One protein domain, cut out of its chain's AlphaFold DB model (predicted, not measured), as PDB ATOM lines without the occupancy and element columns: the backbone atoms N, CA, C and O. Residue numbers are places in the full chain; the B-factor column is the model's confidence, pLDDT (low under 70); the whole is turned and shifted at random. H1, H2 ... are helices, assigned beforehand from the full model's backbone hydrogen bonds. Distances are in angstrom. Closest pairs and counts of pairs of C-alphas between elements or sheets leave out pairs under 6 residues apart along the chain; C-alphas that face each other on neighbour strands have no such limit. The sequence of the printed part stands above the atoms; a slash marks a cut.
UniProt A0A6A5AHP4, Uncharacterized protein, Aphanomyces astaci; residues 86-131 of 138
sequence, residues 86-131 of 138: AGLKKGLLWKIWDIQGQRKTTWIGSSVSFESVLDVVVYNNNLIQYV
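This is residues 86 to 131 of the 138 residues of an uncharacterized protein of Aphanomyces astaci (UniProt A0A6A5AHP4). The longest helix, H3, makes one side of a flat body and the shorter H2 lies toward the other side, with no contact between them; the long loop of residues 99 to 116 joins them, and its residues 103 to 110 run along one flat face of the body, off to one side of both helices. Residues 86 to 91, which include the one-turn helix H1, stick out beyond H2 as a small arm. The printed part has 46 residues with three named helices, in the order H1, H2, H3 along the chain, and no named strand. The class is all helix, and the whole is compact, with a radius of gyration of the C-alphas of 10.7 A and spans of 28 by 27 by 13 A.

Start with H3, residues 117 to 130, which touches no helix. H2, residues 92 to 98, is apart from H3, with no C-alpha of the one within 8 A of the other. Farther out, H1, residues 86 to 89, is apart from H3 too. H1 and H2 meet only through their link. Look along the backbones of H2 and H3 and you find each O i to N i+4 pair within hydrogen-bond range; H1 is too short for such a pair, and its 1 pair of O i and N i+3 is not within range.

Find C-alpha 117 at (109.867, 125.891, 97.154); from there H3 runs 19.9 A to C-alpha 130 at (100.979, 143.614, 98.280). H2 runs 9.9 A from Leu 92 to Asp 98. H1 begins at C-alpha 86, at (116.992, 139.448, 77.076), and runs 5.1 A to Lys 89.

The two C-alphas farthest apart are those of Ala 86 and Gln 129, at 29.4 A. The link from H1 to H2 is tight, with 2 residues, and the link from H2 to H3 is long, with 18. The printed part has no cut. Its mean pLDDT is 90.3, and no printed residue is under 70.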
ATOM      1  N   ALA A  86     117.643 138.293  77.689       95.31
ATOM      2  CA  ALA A  86     116.992 139.448  77.076       95.31
ATOM      3  C   ALA A  86     115.677 139.830  77.782       95.31
ATOM      4  O   ALA A  86     115.394 141.014  77.952       95.31
ATOM      5  N   GLY A  87     114.884 138.847  78.215       93.31
ATOM      6  CA  GLY A  87     113.675 139.071  79.007       93.31
ATOM      7  C   GLY A  87     113.974 139.676  80.380       93.31
ATOM      8  O   GLY A  87     113.328 140.643  80.779       93.31
ATOM      9  N   LEU A  88     115.005 139.181  81.067       93.31
ATOM     10  CA  LEU A  88     115.449 139.742  82.347       93.31
ATOM     11  C   LEU A  88     115.896 141.202  82.206       93.31
ATOM     12  O   LEU A  88     115.444 142.050  82.970       93.31
ATOM     13  N   LYS A  89     116.682 141.530  81.169       96.69
ATOM     14  CA  LYS A  89     117.081 142.920  80.862       96.69
ATOM     15  C   LYS A  89     115.891 143.850  80.603       96.69
ATOM     16  O   LYS A  89     115.974 145.038  80.879       96.69
ATOM     17  N   LYS A  90     114.778 143.319  80.087       97.12
ATOM     18  CA  LYS A  90     113.525 144.066  79.876       97.12
ATOM     19  C   LYS A  90     112.686 144.233  81.150       97.12
ATOM     20  O   LYS A  90     111.581 144.778  81.056       97.12
ATOM     21  N   GLY A  91     113.162 143.734  82.292       95.75
ATOM     22  CA  GLY A  91     112.479 143.813  83.580       95.75
ATOM     23  C   GLY A  91     111.172 143.021  83.626       95.75
ATOM     24  O   GLY A  91     110.236 143.465  84.279       95.75
ATOM     25  N   LEU A  92     111.065 141.891  82.908       94.56
ATOM     26  CA  LEU A  92     109.797 141.146  82.802       94.56
ATOM     27  C   LEU A  92     109.206 140.747  84.160       94.56
ATOM     28  O   LEU A  92     107.998 140.843  84.330       94.56
ATOM     29  N   LEU A  93     110.045 140.363  85.124       92.88
ATOM     30  CA  LEU A  93     109.600 140.035  86.482       92.88
ATOM     31  C   LEU A  93     108.927 141.230  87.178       92.88
ATOM     32  O   LEU A  93     107.861 141.069  87.763       92.88
ATOM     33  N   TRP A  94     109.493 142.432  87.041       94.56
ATOM     34  CA  TRP A  94     108.913 143.665  87.587       94.56
ATOM     35  C   TRP A  94     107.589 144.009  86.913       94.56
ATOM     36  O   TRP A  94     106.600 144.269  87.580       94.56
ATOM     37  N   LYS A  95     107.524 143.877  85.586       95.88
ATOM     38  CA  LYS A  95     106.280 144.106  84.840       95.88
ATOM     39  C   LYS A  95     105.166 143.147  85.248       95.88
ATOM     40  O   LYS A  95     104.010 143.547  85.266       95.88
ATOM     41  N   ILE A  96     105.498 141.888  85.549       94.56
ATOM     42  CA  ILE A  96     104.539 140.910  86.080       94.56
ATOM     43  C   ILE A  96     104.071 141.330  87.478       94.56
ATOM     44  O   ILE A  96     102.880 141.257  87.768       94.56
ATOM     45  N   TRP A  97     104.994 141.781  88.330       93.12
ATOM     46  CA  TRP A  97     104.668 142.292  89.660       93.12
ATOM     47  C   TRP A  97     103.703 143.487  89.601       93.12
ATOM     48  O   TRP A  97     102.700 143.517  90.314       93.12
ATOM     49  N   ASP A  98     103.936 144.416  88.676       94.56
ATOM     50  CA  ASP A  98     103.117 145.620  88.496       94.56
ATOM     51  C   ASP A  98     101.683 145.322  88.019       94.56
ATOM     52  O   ASP A  98     100.778 146.142  88.199       94.56
ATOM     53  N   ILE A  99     101.448 144.155  87.403       93.94
ATOM     54  CA  ILE A  99     100.127 143.761  86.881       93.94
ATOM     55  C   ILE A  99      99.346 142.836  87.821       93.94
ATOM     56  O   ILE A  99      98.269 142.362  87.452       93.94
ATOM     57  N   GLN A 100      99.855 142.565  89.022       94.25
ATOM     58  CA  GLN A 100      99.157 141.729  89.997       94.25
ATOM     59  C   GLN A 100      97.778 142.309  90.346       94.25
ATOM     60  O   GLN A 100      97.619 143.509  90.556       94.25
ATOM     61  N   GLY A 101      96.753 141.454  90.369       90.62
ATOM     62  CA  GLY A 101      95.367 141.839  90.652       90.62
ATOM     63  C   GLY A 101      94.638 142.534  89.494       90.62
ATOM     64  O   GLY A 101      93.411 142.678  89.544       90.62
ATOM     65  N   GLN A 102      95.332 142.914  88.413       91.56
ATOM     66  CA  GLN A 102      94.671 143.469  87.234       91.56
ATOM     67  C   GLN A 102      93.714 142.436  86.636       91.56
ATOM     68  O   GLN A 102      94.035 141.255  86.507       91.56
ATOM     69  N   ARG A 103      92.503 142.880  86.276       92.31
ATOM     70  CA  ARG A 103      91.442 142.009  85.734       92.31
ATOM     71  C   ARG A 103      91.163 140.785  86.620       92.31
ATOM     72  O   ARG A 103      90.879 139.707  86.105       92.31
ATOM     73  N   LYS A 104      91.249 140.951  87.947       89.38
ATOM     74  CA  LYS A 104      91.030 139.876  88.931       89.38
ATOM     75  C   LYS A 104      91.957 138.668  88.709       89.38
ATOM     76  O   LYS A 104      91.564 137.537  88.974       89.38
ATOM     77  N   THR A 105      93.161 138.904  88.183       90.81
ATOM     78  CA  THR A 105      94.150 137.863  87.883       90.81
ATOM     79  C   THR A 105      95.418 138.090  88.693       90.81
ATOM     80  O   THR A 105      95.941 139.202  88.741       90.81
ATOM     81  N   THR A 106      95.928 137.018  89.290       92.75
ATOM     82  CA  THR A 106      97.154 137.017  90.088       92.75
ATOM     83  C   THR A 106      98.078 135.925  89.562       92.75
ATOM     84  O   THR A 106      97.639 134.802  89.313       92.75
ATOM     85  N   TRP A 107      99.353 136.253  89.388       93.50
ATOM     86  CA  TRP A 107     100.372 135.350  88.859       93.50
ATOM     87  C   TRP A 107     101.236 134.842  90.011       93.50
ATOM     88  O   TRP A 107     101.777 135.648  90.761       93.50
ATOM     89  N   ILE A 108     101.355 133.525  90.169       92.12
ATOM     90  CA  ILE A 108     102.065 132.890  91.291       92.12
ATOM     91  C   ILE A 108     102.924 131.720  90.815       92.12
ATOM     92  O   ILE A 108     102.809 131.270  89.673       92.12
ATOM     93  N   GLY A 109     103.734 131.178  91.724       88.56
ATOM     94  CA  GLY A 109     104.520 129.974  91.471       88.56
ATOM     95  C   GLY A 109     105.865 130.253  90.808       88.56
ATOM     96  O   GLY A 109     106.340 131.389  90.730       88.56
ATOM     97  N   SER A 110     106.502 129.185  90.338       87.94
ATOM     98  CA  SER A 110     107.865 129.236  89.805       87.94
ATOM     99  C   SER A 110     107.984 129.998  88.486       87.94
ATOM    100  O   SER A 110     109.048 130.524  88.171       87.94
ATOM    101  N   SER A 111     106.890 130.123  87.731       88.31
ATOM    102  CA  SER A 111     106.839 130.842  86.451       88.31
ATOM    103  C   SER A 111     107.111 132.343  86.571       88.31
ATOM    104  O   SER A 111     107.482 132.974  85.583       88.31
ATOM    105  N   VAL A 112     106.926 132.918  87.762       90.06
ATOM    106  CA  VAL A 112     107.010 134.367  88.022       90.06
ATOM    107  C   VAL A 112     108.050 134.703  89.094       90.06
ATOM    108  O   VAL A 112     108.136 135.840  89.549       90.06
ATOM    109  N   SER A 113     108.828 133.705  89.510       85.62
ATOM    110  CA  SER A 113     109.854 133.816  90.543       85.62
ATOM    111  C   SER A 113     111.056 132.943  90.163       85.62
ATOM    112  O   SER A 113     111.755 133.238  89.190       85.62
ATOM    113  N   PHE A 114     111.280 131.858  90.899       84.94
ATOM    114  CA  PHE A 114     112.276 130.832  90.645       84.94
ATOM    115  C   PHE A 114     111.722 129.476  91.093       84.94
ATOM    116  O   PHE A 114     110.899 129.394  92.003       84.94
ATOM    117  N   GLU A 115     112.158 128.393  90.453       80.69
ATOM    118  CA  GLU A 115     111.731 127.026  90.777       80.69
ATOM    119  C   GLU A 115     112.492 126.499  92.006       80.69
ATOM    120  O   GLU A 115     113.291 125.565  91.941       80.69
ATOM    121  N   SER A 116     112.244 127.133  93.150       85.38
ATOM    122  CA  SER A 116     112.517 126.576  94.469       85.38
ATOM    123  C   SER A 116     111.287 126.773  95.351       85.38
ATOM    124  O   SER A 116     110.588 127.782  95.254       85.38
ATOM    125  N   VAL A 117     111.008 125.802  96.226       86.31
ATOM    126  CA  VAL A 117     109.867 125.891  97.154       86.31
ATOM    127  C   VAL A 117     109.974 127.146  98.017       86.31
ATOM    128  O   VAL A 117     108.974 127.821  98.242       86.31
ATOM    129  N   LEU A 118     111.188 127.479  98.461       88.94
ATOM    130  CA  LEU A 118     111.432 128.663  99.272       88.94
ATOM    131  C   LEU A 118     111.084 129.943  98.506       88.94
ATOM    132  O   LEU A 118     110.313 130.749  99.017       88.94
ATOM    133  N   ASP A 119     111.591 130.106  97.284       89.06
ATOM    134  CA  ASP A 119     111.356 131.315  96.485       89.06
ATOM    135  C   ASP A 119     109.877 131.476  96.124       89.06
ATOM    136  O   ASP A 119     109.339 132.579  96.204       89.06
ATOM    137  N   VAL A 120     109.189 130.372  95.807       90.44
ATOM    138  CA  VAL A 120     107.743 130.378  95.547       90.44
ATOM    139  C   VAL A 120     106.959 130.807  96.787       90.44
ATOM    140  O   VAL A 120     106.060 131.643  96.688       90.44
ATOM    141  N   VAL A 121     107.288 130.263  97.962       91.06
ATOM    142  CA  VAL A 121     106.614 130.624  99.217       91.06
ATOM    143  C   VAL A 121     106.884 132.083  99.579       91.06
ATOM    144  O   VAL A 121     105.950 132.807  99.919       91.06
ATOM    145  N   VAL A 122     108.132 132.541  99.460       92.12
ATOM    146  CA  VAL A 122     108.513 133.938  99.713       92.12
ATOM    147  C   VAL A 122     107.767 134.882  98.770       92.12
ATOM    148  O   VAL A 122     107.177 135.859  99.231       92.12
ATOM    149  N   TYR A 123     107.722 134.570  97.471       91.81
ATOM    150  CA  TYR A 123     106.983 135.362  96.490       91.81
ATOM    151  C   TYR A 123     105.496 135.455  96.845       91.81
ATOM    152  O   TYR A 123     104.936 136.550  96.889       91.81
ATOM    153  N   ASN A 124     104.868 134.317  97.151       90.69
ATOM    154  CA  ASN A 124     103.450 134.267  97.498       90.69
ATOM    155  C   ASN A 124     103.146 135.057  98.781       90.69
ATOM    156  O   ASN A 124     102.149 135.773  98.832       90.69
ATOM    157  N   ASN A 125     104.016 134.983  99.790       90.25
ATOM    158  CA  ASN A 125     103.856 135.745 101.030       90.25
ATOM    159  C   ASN A 125     103.960 137.257 100.791       90.25
ATOM    160  O   ASN A 125     103.122 138.012 101.281       90.25
ATOM    161  N   ASN A 126     104.938 137.697  99.993       88.19
ATOM    162  CA  ASN A 126     105.064 139.106  99.614       88.19
ATOM    163  C   ASN A 126     103.838 139.578  98.826       88.19
ATOM    164  O   ASN A 126     103.353 140.689  99.021       88.19
ATOM    165  N   LEU A 127     103.311 138.720  97.950       89.31
ATOM    166  CA  LEU A 127     102.155 139.042  97.130       89.31
ATOM    167  C   LEU A 127     100.893 139.236  97.966       89.31
ATOM    168  O   LEU A 127     100.170 140.193  97.722       89.31
ATOM    169  N   ILE A 128     100.656 138.385  98.971       86.62
ATOM    170  CA  ILE A 128      99.528 138.522  99.909       86.62
ATOM    171  C   ILE A 128      99.571 139.871 100.639       86.62
ATOM    172  O   ILE A 128      98.525 140.469 100.867       86.62
ATOM    173  N   GLN A 129     100.762 140.362 100.990       81.25
ATOM    174  CA  GLN A 129     100.920 141.683 101.609       81.25
ATOM    175  C   GLN A 129     100.705 142.830 100.610       81.25
ATOM    176  O   GLN A 129     100.255 143.906 100.995       81.25
ATOM    177  N   TYR A 130     101.047 142.610  99.339       80.69
ATOM    178  CA  TYR A 130     100.979 143.614  98.280       80.69
ATOM    179  C   TYR A 130      99.570 143.789  97.696       80.69
ATOM    180  O   TYR A 130      99.163 144.905  97.373       80.69
ATOM    181  N   VAL A 131      98.806 142.702  97.555       73.69
ATOM    182  CA  VAL A 131      97.438 142.750  97.025       73.69
ATOM    183  C   VAL A 131      96.439 142.927  98.167       73.69
ATOM    184  O   VAL A 131      96.302 142.070  99.033       73.69
TER     185      VAL A 131